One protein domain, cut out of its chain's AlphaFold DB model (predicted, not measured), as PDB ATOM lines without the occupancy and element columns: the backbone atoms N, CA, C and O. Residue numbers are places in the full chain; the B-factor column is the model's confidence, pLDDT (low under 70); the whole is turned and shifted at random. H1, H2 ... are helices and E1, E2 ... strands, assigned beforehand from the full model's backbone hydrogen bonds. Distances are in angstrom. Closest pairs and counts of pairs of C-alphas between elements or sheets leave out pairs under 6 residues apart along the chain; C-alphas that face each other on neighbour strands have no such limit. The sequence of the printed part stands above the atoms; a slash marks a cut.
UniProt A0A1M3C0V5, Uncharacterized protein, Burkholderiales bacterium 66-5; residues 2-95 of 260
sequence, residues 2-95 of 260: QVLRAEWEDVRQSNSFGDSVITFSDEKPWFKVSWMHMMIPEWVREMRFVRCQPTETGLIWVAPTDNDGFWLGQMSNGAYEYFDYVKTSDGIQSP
ATOM      1  N   GLN A   2     135.040 139.105  87.055       64.38
ATOM      2  CA  GLN A   2     133.617 138.752  87.221       64.38
ATOM      3  C   GLN A   2     132.671 139.963  87.151       64.38
ATOM      4  O   GLN A   2     131.642 139.869  86.499       64.38
ATOM      5  N   VAL A   3     133.058 141.106  87.735       70.81
ATOM      6  CA  VAL A   3     132.251 142.342  87.699       70.81
ATOM      7  C   VAL A   3     132.039 142.848  86.268       70.81
ATOM      8  O   VAL A   3     130.905 143.040  85.863       70.81
ATOM      9  N   LEU A   4     133.102 142.972  85.463       75.44
ATOM     10  CA  LEU A   4     132.985 143.389  84.057       75.44
ATOM     11  C   LEU A   4     132.107 142.442  83.232       75.44
ATOM     12  O   LEU A   4     131.295 142.902  82.446       75.44
ATOM     13  N   ARG A   5     132.241 141.124  83.429       76.25
ATOM     14  CA  ARG A   5     131.394 140.150  82.725       76.25
ATOM     15  C   ARG A   5     129.926 140.255  83.129       76.25
ATOM     16  O   ARG A   5     129.071 140.154  82.265       76.25
ATOM     17  N   ALA A   6     129.640 140.470  84.413       79.19
ATOM     18  CA  ALA A   6     128.271 140.683  84.879       79.19
ATOM     19  C   ALA A   6     127.651 141.940  84.245       79.19
ATOM     20  O   ALA A   6     126.504 141.917  83.818       79.19
ATOM     21  N   GLU A   7     128.440 143.003  84.118       80.00
ATOM     22  CA  GLU A   7     128.021 144.255  83.481       80.00
ATOM     23  C   GLU A   7     127.817 144.084  81.968       80.00
ATOM     24  O   GLU A   7     126.888 144.644  81.399       80.00
ATOM     25  N   TRP A   8     128.635 143.263  81.304       84.44
ATOM     26  CA  TRP A   8     128.447 142.917  79.891       84.44
ATOM     27  C   TRP A   8     127.247 141.992  79.649       84.44
ATOM     28  O   TRP A   8     126.647 142.029  78.578       84.44
ATOM     29  N   GLU A   9     126.838 141.204  80.640       81.19
ATOM     30  CA  GLU A   9     125.605 140.418  80.552       81.19
ATOM     31  C   GLU A   9     124.355 141.319  80.551       81.19
ATOM     32  O   GLU A   9     123.391 141.033  79.843       81.19
ATOM     33  N   ASP A  10     124.379 142.450  81.265       74.06
ATOM     34  CA  ASP A  10     123.313 143.466  81.198       74.06
ATOM     35  C   ASP A  10     123.243 144.116  79.803       74.06
ATOM     36  O   ASP A  10     122.166 144.344  79.243       74.06
ATOM     37  N   VAL A  11     124.408 144.324  79.173       72.00
ATOM     38  CA  VAL A  11     124.484 144.731  77.762       72.00
ATOM     39  C   VAL A  11     123.781 143.717  76.874       72.00
ATOM     40  O   VAL A  11     122.924 144.100  76.087       72.00
ATOM     41  N   ARG A  12     124.076 142.423  77.021       74.00
ATOM     42  CA  ARG A  12     123.419 141.373  76.229       74.00
ATOM     43  C   ARG A  12     121.893 141.447  76.337       74.00
ATOM     44  O   ARG A  12     121.214 141.375  75.318       74.00
ATOM     45  N   GLN A  13     121.355 141.613  77.545       70.06
ATOM     46  CA  GLN A  13     119.904 141.655  77.774       70.06
ATOM     47  C   GLN A  13     119.231 142.899  77.176       70.06
ATOM     48  O   GLN A  13     118.051 142.858  76.831       70.06
ATOM     49  N   SER A  14     119.974 143.998  77.036       65.19
ATOM     50  CA  SER A  14     119.474 145.269  76.499       65.19
ATOM     51  C   SER A  14     119.737 145.452  74.998       65.19
ATOM     52  O   SER A  14     119.018 146.206  74.337       65.19
ATOM     53  N   ASN A  15     120.712 144.735  74.432       63.62
ATOM     54  CA  ASN A  15     121.196 144.906  73.060       63.62
ATOM     55  C   ASN A  15     120.344 144.153  72.029       63.62
ATOM     56  O   ASN A  15     120.829 143.276  71.316       63.62
ATOM     57  N   SER A  16     119.049 144.465  71.974       57.56
ATOM     58  CA  SER A  16     118.108 143.663  71.190       57.56
ATOM     59  C   SER A  16     118.235 143.839  69.672       57.56
ATOM     60  O   SER A  16     117.940 142.880  68.976       57.56
ATOM     61  N   PHE A  17     118.709 144.976  69.125       54.97
ATOM     62  CA  PHE A  17     118.731 145.181  67.655       54.97
ATOM     63  C   PHE A  17     119.765 146.195  67.112       54.97
ATOM     64  O   PHE A  17     119.623 146.655  65.975       54.97
ATOM     65  N   GLY A  18     120.769 146.603  67.894       66.56
ATOM     66  CA  GLY A  18     121.763 147.595  67.470       66.56
ATOM     67  C   GLY A  18     123.194 147.100  67.599       66.56
ATOM     68  O   GLY A  18     123.500 146.278  68.461       66.56
ATOM     69  N   ASP A  19     124.080 147.621  66.747       85.25
ATOM     70  CA  ASP A  19     125.489 147.301  66.878       85.25
ATOM     71  C   ASP A  19     126.035 147.988  68.145       85.25
ATOM     72  O   ASP A  19     125.889 149.201  68.341       85.25
ATOM     73  N   SER A  20     126.694 147.228  69.012       89.88
ATOM     74  CA  SER A  20     127.364 147.762  70.200       89.88
ATOM     75  C   SER A  20     128.880 147.783  70.017       89.88
ATOM     76  O   SER A  20     129.465 146.916  69.361       89.88
ATOM     77  N   VAL A  21     129.537 148.788  70.596       92.12
ATOM     78  CA  VAL A  21     131.000 148.898  70.585       92.12
ATOM     79  C   VAL A  21     131.536 148.944  71.997       92.12
ATOM     80  O   VAL A  21     131.000 149.647  72.851       92.12
ATOM     81  N   ILE A  22     132.645 148.249  72.215       93.56
ATOM     82  CA  ILE A  22     133.483 148.389  73.399       93.56
ATOM     83  C   ILE A  22     134.870 148.869  72.988       93.56
ATOM     84  O   ILE A  22     135.443 148.432  71.991       93.56
ATOM     85  N   THR A  23     135.409 149.801  73.760       94.12
ATOM     86  CA  THR A  23     136.731 150.387  73.568       94.12
ATOM     87  C   THR A  23     137.540 150.228  74.839       94.12
ATOM     88  O   THR A  23     137.093 150.607  75.922       94.12
ATOM     89  N   PHE A  24     138.741 149.691  74.681       92.12
ATOM     90  CA  PHE A  24     139.767 149.617  75.706       92.12
ATOM     91  C   PHE A  24     140.782 150.729  75.437       92.12
ATOM     92  O   PHE A  24     141.229 150.886  74.303       92.12
ATOM     93  N   SER A  25     141.149 151.506  76.454       89.06
ATOM     94  CA  SER A  25     142.174 152.548  76.352       89.06
ATOM     95  C   SER A  25     143.124 152.534  77.549       89.06
ATOM     96  O   SER A  25     142.720 152.328  78.696       89.06
ATOM     97  N   ASP A  26     144.410 152.756  77.265       85.56
ATOM     98  CA  ASP A  26     145.461 152.952  78.268       85.56
ATOM     99  C   ASP A  26     145.608 154.458  78.556       85.56
ATOM    100  O   ASP A  26     146.278 155.192  77.832       85.56
ATOM    101  N   GLU A  27     144.914 154.933  79.592       84.75
ATOM    102  CA  GLU A  27     144.884 156.329  80.054       84.75
ATOM    103  C   GLU A  27     145.718 156.481  81.339       84.75
ATOM    104  O   GLU A  27     145.191 156.836  82.398       84.75
ATOM    105  N   LYS A  28     147.022 156.172  81.269       79.31
ATOM    106  CA  LYS A  28     147.923 156.107  82.439       79.31
ATOM    107  C   LYS A  28     147.690 157.246  83.454       79.31
ATOM    108  O   LYS A  28     147.705 158.416  83.068       79.31
ATOM    109  N   PRO A  29     147.524 156.929  84.757       77.81
ATOM    110  CA  PRO A  29     147.720 155.615  85.390       77.81
ATOM    111  C   PRO A  29     146.528 154.646  85.257       77.81
ATOM    112  O   PRO A  29     146.568 153.559  85.829       77.81
ATOM    113  N   TRP A  30     145.471 155.028  84.544       84.38
ATOM    114  CA  TRP A  30     144.230 154.275  84.433       84.38
ATOM    115  C   TRP A  30     144.174 153.399  83.189       84.38
ATOM    116  O   TRP A  30     144.679 153.746  82.129       84.38
ATOM    117  N   PHE A  31     143.409 152.325  83.293       86.38
ATOM    118  CA  PHE A  31     142.818 151.647  82.156       86.38
ATOM    119  C   PHE A  31     141.351 151.985  82.094       86.38
ATOM    120  O   PHE A  31     140.623 151.788  83.069       86.38
ATOM    121  N   LYS A  32     140.911 152.479  80.950       89.19
ATOM    122  CA  LYS A  32     139.514 152.791  80.723       89.19
ATOM    123  C   LYS A  32     138.914 151.759  79.783       89.19
ATOM    124  O   LYS A  32     139.491 151.389  78.764       89.19
ATOM    125  N   VAL A  33     137.726 151.304  80.150       91.75
ATOM    126  CA  VAL A  33     136.874 150.465  79.320       91.75
ATOM    127  C   VAL A  33     135.555 151.200  79.177       91.75
ATOM    128  O   VAL A  33     134.889 151.476  80.171       91.75
ATOM    129  N   SER A  34     135.193 151.550  77.952       92.50
ATOM    130  CA  SER A  34     133.933 152.230  77.654       92.50
ATOM    131  C   SER A  34     133.167 151.469  76.596       92.50
ATOM    132  O   SER A  34     133.769 150.999  75.633       92.50
ATOM    133  N   TRP A  35     131.854 151.392  76.736       92.50
ATOM    134  CA  TRP A  35     131.001 150.799  75.721       92.50
ATOM    135  C   TRP A  35     129.744 151.620  75.500       92.50
ATOM    136  O   TRP A  35     129.287 152.345  76.387       92.50
ATOM    137  N   MET A  36     129.222 151.525  74.282       89.62
ATOM    138  CA  MET A  36     128.037 152.253  73.863       89.62
ATOM    139  C   MET A  36     127.240 151.480  72.821       89.62
ATOM    140  O   MET A  36     127.785 150.663  72.072       89.62
ATOM    141  N   HIS A  37     125.948 151.774  72.765       86.38
ATOM    142  CA  HIS A  37     125.022 151.246  71.776       86.38
ATOM    143  C   HIS A  37     124.917 152.260  70.640       86.38
ATOM    144  O   HIS A  37     124.548 153.410  70.874       86.38
ATOM    145  N   MET A  38     125.214 151.859  69.402       85.44
ATOM    146  CA  MET A  38     125.308 152.803  68.280       85.44
ATOM    147  C   MET A  38     123.991 153.540  67.996       85.44
ATOM    148  O   MET A  38     124.023 154.679  67.544       85.44
ATOM    149  N   MET A  39     122.836 152.929  68.294       82.94
ATOM    150  CA  MET A  39     121.529 153.585  68.108       82.94
ATOM    151  C   MET A  39     121.042 154.411  69.302       82.94
ATOM    152  O   MET A  39     120.052 155.123  69.171       82.94
ATOM    153  N   ILE A  40     121.662 154.263  70.476       82.69
ATOM    154  CA  ILE A  40     121.203 154.911  71.712       82.69
ATOM    155  C   ILE A  40     122.424 155.606  72.320       82.69
ATOM    156  O   ILE A  40     123.068 155.039  73.204       82.69
ATOM    157  N   PRO A  41     122.797 156.800  71.822       78.19
ATOM    158  CA  PRO A  41     124.006 157.496  72.256       78.19
ATOM    159  C   PRO A  41     124.022 157.840  73.750       78.19
ATOM    160  O   PRO A  41     125.088 158.043  74.319       78.19
ATOM    161  N   GLU A  42     122.861 157.909  74.403       83.31
ATOM    162  CA  GLU A  42     122.737 158.109  75.851       83.31
ATOM    163  C   GLU A  42     123.110 156.850  76.641       83.31
ATOM    164  O   GLU A  42     123.466 156.916  77.822       83.31
ATOM    165  N   TRP A  43     123.042 155.686  75.997       82.25
ATOM    166  CA  TRP A  43     123.466 154.421  76.567       82.25
ATOM    167  C   TRP A  43     124.978 154.289  76.390       82.25
ATOM    168  O   TRP A  43     125.497 153.602  75.515       82.25
ATOM    169  N   VAL A  44     125.699 155.019  77.236       87.69
ATOM    170  CA  VAL A  44     127.150 154.927  77.381       87.69
ATOM    171  C   VAL A  44     127.449 154.458  78.793       87.69
ATOM    172  O   VAL A  44     126.796 154.845  79.772       87.69
ATOM    173  N   ARG A  45     128.444 153.590  78.901       89.31
ATOM    174  CA  ARG A  45     128.992 153.123  80.166       89.31
ATOM    175  C   ARG A  45     130.501 153.213  80.107       89.31
ATOM    176  O   ARG A  45     131.119 153.065  79.053       89.31
ATOM    177  N   GLU A  46     131.086 153.476  81.260       90.75
ATOM    178  CA  GLU A  46     132.517 153.654  81.397       90.75
ATOM    179  C   GLU A  46     132.962 153.096  82.741       90.75
ATOM    180  O   GLU A  46     132.337 153.339  83.773       90.75
ATOM    181  N   MET A  47     134.071 152.369  82.725       88.94
ATOM    182  CA  MET A  47     134.771 151.929  83.916       88.94
ATOM    183  C   MET A  47     136.239 152.298  83.803       88.94
ATOM    184  O   MET A  47     136.842 152.185  82.734       88.94
ATOM    185  N   ARG A  48     136.820 152.717  84.928       88.25
ATOM    186  CA  ARG A  48     138.256 152.943  85.061       88.25
ATOM    187  C   ARG A  48     138.836 152.005  86.104       88.25
ATOM    188  O   ARG A  48     138.299 151.871  87.200       88.25
ATOM    189  N   PHE A  49     139.956 151.394  85.758       84.69
ATOM    190  CA  PHE A  49     140.739 150.525  86.620       84.69
ATOM    191  C   PHE A  49     142.101 151.166  86.834       84.69
ATOM    192  O   PHE A  49     142.711 151.655  85.890       84.69
ATOM    193  N   VAL A  50     142.593 151.161  88.064       85.62
ATOM    194  CA  VAL A  50     143.972 151.538  88.383       85.62
ATOM    195  C   VAL A  50     144.540 150.492  89.312       85.62
ATOM    196  O   VAL A  50     143.826 149.910  90.134       85.62
ATOM    197  N   ARG A  51     145.835 150.240  89.173       83.94
ATOM    198  CA  ARG A  51     146.551 149.386  90.104       83.94
ATOM    199  C   ARG A  51     146.801 150.171  91.390       83.94
ATOM    200  O   ARG A  51     147.374 151.257  91.364       83.94
ATOM    201  N   CYS A  52     146.401 149.595  92.517       87.12
ATOM    202  CA  CYS A  52     146.671 150.154  93.837       87.12
ATOM    203  C   CYS A  52     147.552 149.201  94.643       87.12
ATOM    204  O   CYS A  52     147.402 147.982  94.553       87.12
ATOM    205  N   GLN A  53     148.440 149.760  95.457       86.94
ATOM    206  CA  GLN A  53     149.227 149.023  96.435       86.94
ATOM    207  C   GLN A  53     148.825 149.468  97.847       86.94
ATOM    208  O   GLN A  53     148.766 150.672  98.110       86.94
ATOM    209  N   PRO A  54     148.532 148.533  98.766       90.56
ATOM    210  CA  PRO A  54     148.315 148.883 100.159       90.56
ATOM    211  C   PRO A  54     149.634 149.303 100.815       90.56
ATOM    212  O   PRO A  54     150.690 148.720 100.571       90.56
ATOM    213  N   THR A  55     149.547 150.307 101.673       90.69
ATOM    214  CA  THR A  55     150.620 150.831 102.520       90.69
ATOM    215  C   THR A  55     150.088 151.008 103.938       90.69
ATOM    216  O   THR A  55     148.878 150.948 104.165       90.69
ATOM    217  N   GLU A  56     150.979 151.266 104.893       91.19
ATOM    218  CA  GLU A  56     150.609 151.517 106.294       91.19
ATOM    219  C   GLU A  56     149.652 152.711 106.462       91.19
ATOM    220  O   GLU A  56     148.889 152.756 107.423       91.19
ATOM    221  N   THR A  57     149.646 153.657 105.515       90.00
ATOM    222  CA  THR A  57     148.806 154.866 105.542       90.00
ATOM    223  C   THR A  57     147.584 154.795 104.620       90.00
ATOM    224  O   THR A  57     146.792 155.736 104.593       90.00
ATOM    225  N   GLY A  58     147.397 153.696 103.879       90.56
ATOM    226  CA  GLY A  58     146.263 153.504 102.971       90.56
ATOM    227  C   GLY A  58     146.656 152.946 101.603       90.56
ATOM    228  O   GLY A  58     147.706 152.333 101.437       90.56
ATOM    229  N   LEU A  59     145.793 153.133 100.604       89.62
ATOM    230  CA  LEU A  59     146.049 152.700  99.227       89.62
ATOM    231  C   LEU A  59     146.782 153.797  98.450       89.62
ATOM    232  O   LEU A  59     146.277 154.913  98.336       89.62
ATOM    233  N   ILE A  60     147.929 153.459  97.864       88.88
ATOM    234  CA  ILE A  60     148.620 154.314  96.893       88.88
ATOM    235  C   ILE A  60     148.408 153.780  95.484       88.88
ATOM    236  O   ILE A  60     148.264 152.577  95.269       88.88
ATOM    237  N   TRP A  61     148.388 154.684  94.517       88.50
ATOM    238  CA  TRP A  61     148.173 154.341  93.122       88.50
ATOM    239  C   TRP A  61     149.533 154.094  92.495       88.50
ATOM    240  O   TRP A  61     150.479 154.842  92.747       88.50
ATOM    241  N   VAL A  62     149.641 153.045  91.693       85.44
ATOM    242  CA  VAL A  62     150.907 152.659  91.072       85.44
ATOM    243  C   VAL A  62     150.738 152.539  89.568       85.44
ATOM    244  O   VAL A  62     149.642 152.290  89.062       85.44
ATOM    245  N   ALA A  63     151.839 152.746  88.849       82.31
ATOM    246  CA  ALA A  63     151.844 152.623  87.403       82.31
ATOM    247  C   ALA A  63     151.472 151.190  86.977       82.31
ATOM    248  O   ALA A  63     151.817 150.230  87.680       82.31
ATOM    249  N   PRO A  64     150.804 151.028  85.826       81.75
ATOM    250  CA  PRO A  64     150.564 149.709  85.277       81.75
ATOM    251  C   PRO A  64     151.851 148.970  84.907       81.75
ATOM    252  O   PRO A  64     152.848 149.573  84.515       81.75
ATOM    253  N   THR A  65     151.793 147.647  85.009       84.56
ATOM    254  CA  THR A  65     152.851 146.699  84.650       84.56
ATOM    255  C   THR A  65     152.510 145.965  83.354       84.56
ATOM    256  O   THR A  65     151.350 145.929  82.939       84.56
ATOM    257  N   ASP A  66     153.490 145.290  82.752       83.75
ATOM    258  CA  ASP A  66     153.277 144.461  81.553       83.75
ATOM    259  C   ASP A  66     152.212 143.374  81.768       83.75
ATOM    260  O   ASP A  66     151.440 143.048  80.867       83.75
ATOM    261  N   ASN A  67     152.117 142.847  82.993       84.25
ATOM    262  CA  ASN A  67     151.079 141.888  83.359       84.25
ATOM    263  C   ASN A  67     149.675 142.508  83.275       84.25
ATOM    264  O   ASN A  67     148.737 141.833  82.857       84.25
ATOM    265  N   ASP A  68     149.513 143.783  83.633       81.44
ATOM    266  CA  ASP A  68     148.222 144.464  83.504       81.44
ATOM    267  C   ASP A  68     147.845 144.638  82.017       81.44
ATOM    268  O   ASP A  68     146.698 144.394  81.637       81.44
ATOM    269  N   GLY A  69     148.833 144.931  81.160       78.81
ATOM    270  CA  GLY A  69     148.683 144.943  79.700       78.81
ATOM    271  C   GLY A  69     148.238 143.594  79.124       78.81
ATOM    272  O   GLY A  69     147.301 143.534  78.327       78.81
ATOM    273  N   PHE A  70     148.841 142.491  79.581       82.94
ATOM    274  CA  PHE A  70     148.426 141.139  79.189       82.94
ATOM    275  C   PHE A  70     146.950 140.871  79.523       82.94
ATOM    276  O   PHE A  70     146.196 140.392  78.671       82.94
ATOM    277  N   TRP A  71     146.510 141.211  80.740       80.25
ATOM    278  CA  TRP A  71     145.122 141.003  81.159       80.25
ATOM    279  C   TRP A  71     144.128 141.841  80.355       80.25
ATOM    280  O   TRP A  71     143.049 141.341  80.041       80.25
ATOM    281  N   LEU A  72     144.484 143.066  79.963       79.19
ATOM    282  CA  LEU A  72     143.652 143.885  79.071       79.19
ATOM    283  C   LEU A  72     143.510 143.269  77.684       79.19
ATOM    284  O   LEU A  72     142.404 143.229  77.142       79.19
ATOM    285  N   GLY A  73     144.598 142.716  77.142       80.50
ATOM    286  CA  GLY A  73     144.549 141.940  75.904       80.50
ATOM    287  C   GLY A  73     143.550 140.784  76.008       80.50
ATOM    288  O   GLY A  73     142.663 140.649  75.166       80.50
ATOM    289  N   GLN A  74     143.608 140.008  77.094       82.75
ATOM    290  CA  GLN A  74     142.659 138.912  77.337       82.75
ATOM    291  C   GLN A  74     141.211 139.396  77.526       82.75
ATOM    292  O   GLN A  74     140.278 138.733  77.069       82.75
ATOM    293  N   MET A  75     141.000 140.553  78.164       82.62
ATOM    294  CA  MET A  75     139.666 141.149  78.305       82.62
ATOM    295  C   MET A  75     139.049 141.491  76.951       82.62
ATOM    296  O   MET A  75     137.861 141.241  76.759       82.62
ATOM    297  N   SER A  76     139.843 142.021  76.017       85.38
ATOM    298  CA  SER A  76     139.342 142.386  74.692       85.38
ATOM    299  C   SER A  76     138.807 141.178  73.917       85.38
ATOM    300  O   SER A  76     137.729 141.268  73.337       85.38
ATOM    301  N   ASN A  77     139.471 140.020  74.007       84.62
ATOM    302  CA  ASN A  77     138.984 138.771  73.411       84.62
ATOM    303  C   ASN A  77     137.681 138.301  74.068       84.62
ATOM    304  O   ASN A  77     136.741 137.920  73.382       84.62
ATOM    305  N   GLY A  78     137.597 138.381  75.400       86.81
ATOM    306  CA  GLY A  78     136.382 138.021  76.137       86.81
ATOM    307  C   GLY A  78     135.175 138.915  75.833       86.81
ATOM    308  O   GLY A  78     134.058 138.548  76.172       86.81
ATOM    309  N   ALA A  79     135.380 140.072  75.201       90.31
ATOM    310  CA  ALA A  79     134.307 140.976  74.807       90.31
ATOM    311  C   ALA A  79     133.652 140.594  73.462       90.31
ATOM    312  O   ALA A  79     132.584 141.110  73.137       90.31
ATOM    313  N   TYR A  80     134.257 139.678  72.691       91.25
ATOM    314  CA  TYR A  80     133.787 139.301  71.349       91.25
ATOM    315  C   TYR A  80     132.391 138.671  71.357       91.25
ATOM    316  O   TYR A  80     131.674 138.757  70.365       91.25
ATOM    317  N   GLU A  81     132.015 138.052  72.474       89.12
ATOM    318  CA  GLU A  81     130.728 137.380  72.668       89.12
ATOM    319  C   GLU A  81     129.606 138.359  73.050       89.12
ATOM    320  O   GLU A  81     128.431 138.007  72.994       89.12
ATOM    321  N   TYR A  82     129.943 139.596  73.421       89.50
ATOM    322  CA  TYR A  82     128.993 140.581  73.950       89.50
ATOM    323  C   TYR A  82     128.803 141.775  73.020       89.50
ATOM    324  O   TYR A  82     127.709 142.333  72.952       89.50
ATOM    325  N   PHE A  83     129.859 142.157  72.303       91.69
ATOM    326  CA  PHE A  83     129.886 143.367  71.492       91.69
ATOM    327  C   PHE A  83     130.052 143.059  70.015       91.69
ATOM    328  O   PHE A  83     130.641 142.053  69.620       91.69
ATOM    329  N   ASP A  84     129.562 143.971  69.185       92.44
ATOM    330  CA  ASP A  84     129.664 143.836  67.741       92.44
ATOM    331  C   ASP A  84     130.956 144.398  67.170       92.44
ATOM    332  O   ASP A  84     131.461 143.860  66.179       92.44
ATOM    333  N   TYR A  85     131.499 145.406  67.846       94.38
ATOM    334  CA  TYR A  85     132.797 145.996  67.583       94.38
ATOM    335  C   TYR A  85     133.631 146.023  68.861       94.38
ATOM    336  O   TYR A  85     133.174 146.451  69.921       94.38
ATOM    337  N   VAL A  86     134.891 145.624  68.747       94.94
ATOM    338  CA  VAL A  86     135.866 145.680  69.835       94.94
ATOM    339  C   VAL A  86     137.058 146.492  69.365       94.94
ATOM    340  O   VAL A  86     137.698 146.145  68.373       94.94
ATOM    341  N   LYS A  87     137.368 147.568  70.084       95.12
ATOM    342  CA  LYS A  87     138.557 148.389  69.863       95.12
ATOM    343  C   LYS A  87     139.559 148.155  70.986       95.12
ATOM    344  O   LYS A  87     139.261 148.446  72.144       95.12
ATOM    345  N   THR A  88     140.720 147.600  70.654       92.19
ATOM    346  CA  THR A  88     141.775 147.289  71.630       92.19
ATOM    347  C   THR A  88     142.504 148.553  72.093       92.19
ATOM    348  O   THR A  88     142.366 149.617  71.485       92.19
ATOM    349  N   SER A  89     143.316 148.428  73.151       87.06
ATOM    350  CA  SER A  89     144.154 149.514  73.691       87.06
ATOM    351  C   SER A  89     145.095 150.134  72.659       87.06
ATOM    352  O   SER A  89     145.384 151.324  72.738       87.06
ATOM    353  N   ASP A  90     145.508 149.356  71.658       87.12
ATOM    354  CA  ASP A  90     146.372 149.806  70.558       87.12
ATOM    355  C   ASP A  90     145.597 150.597  69.487       87.12
ATOM    356  O   ASP A  90     146.142 150.987  68.457       87.12
ATOM    357  N   GLY A  91     144.296 150.810  69.700       88.44
ATOM    358  CA  GLY A  91     143.411 151.539  68.798       88.44
ATOM    359  C   GLY A  91     142.882 150.714  67.624       88.44
ATOM    360  O   GLY A  91     142.129 151.253  66.811       88.44
ATOM    361  N   ILE A  92     143.222 149.426  67.541       90.88
ATOM    362  CA  ILE A  92     142.786 148.532  66.465       90.88
ATOM    363  C   ILE A  92     141.334 148.118  66.712       90.88
ATOM    364  O   ILE A  92     141.017 147.533  67.746       90.88
ATOM    365  N   GLN A  93     140.458 148.396  65.746       93.75
ATOM    366  CA  GLN A  93     139.059 147.976  65.775       93.75
ATOM    367  C   GLN A  93     138.865 146.649  65.037       93.75
ATOM    368  O   GLN A  93     139.441 146.431  63.973       93.75
ATOM    369  N   SER A  94     138.024 145.783  65.594       94.31
ATOM    370  CA  SER A  94     137.559 144.543  64.981       94.31
ATOM    371  C   SER A  94     136.028 144.479  65.047       94.31
ATOM    372  O   SER A  94     135.494 144.663  66.139       94.31
ATOM    373  N   PRO A  95     135.314 144.187  63.946       95.00
ATOM    374  CA  PRO A  95     135.827 144.143  62.573       95.00
ATOM    375  C   PRO A  95     136.343 145.515  62.102       95.00
ATOM    376  O   PRO A  95     135.876 146.558  62.575       95.00
TER     377      PRO A  95
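AT A GLANCE: This is residues 2 to 95 of the 260 residues of an uncharacterized protein of Burkholderiales bacterium 66-5 (UniProt A0A1M3C0V5). A twisted sheet of five strands has two helices, H1 and H2, over one face along its strands, with its other face bare. The long E3 runs on past E2 and E1 to pair with E4, and this hairpin end makes much of the length. The printed part has 94 residues, in the order H1, E1, E2, E3, E4, H2, E5; the sheet's order is E4, E3, E2, E1, E5, mixed. The class is mixed, helices and strands, only just compact, close to loose, with a radius of gyration of the C-alphas of 14.6 A and spans of 50 by 24 by 21 A.

IN THESE COORDINATES: H1 is residues 2 to 14, 18.9 A long, from C-alpha 2 at (133.617, 138.752, 87.221). E1 is residues 20 to 27, 21.9 A, and E2 residues 30 to 37, 23.2 A. E3, residues 40 to 55, spans 42.8 A. E4 is residues 58 to 62, 12.8 A. H2 is residues 66 to 78, 18.9 A. E5, residues 85 to 87, 6.6 A, ends at (138.557, 148.389, 69.863).

HOW THE PARTS SIT: E1 to E4 form a meander, each strand the antiparallel neighbour of the one before; N 23 and O 34 of E1 and E2 are 2.8 A apart. E3 is staggered: residues 40 to 50 pair with E2, N 47 to O 33 at 2.8 A, and residues 51 to 55 with E4, N 55 to O 58 at 2.7 A. E5 is parallel to E1, N 87 to O 22 at 2.8 A. H1 is over E2, at a height of 10.7 A over the sheet; H2, on the same face, is over E2 and E1 at 9.6 A. H1 and H2 are apart. The closest C-alphas of H2 and E5 are those of Ser 76 and Val 86, 6.8 A. Every O i to N i+4 pair is within hydrogen-bond range in H1 and H2.

THE WHOLE: The C-alphas of Phe 17 and Glu 56 are the farthest apart, 50.5 A. The printed part has no cut and no long link. Mean pLDDT of the printed part is 84.5; residue 2 and residues 14 to 18 are under 70.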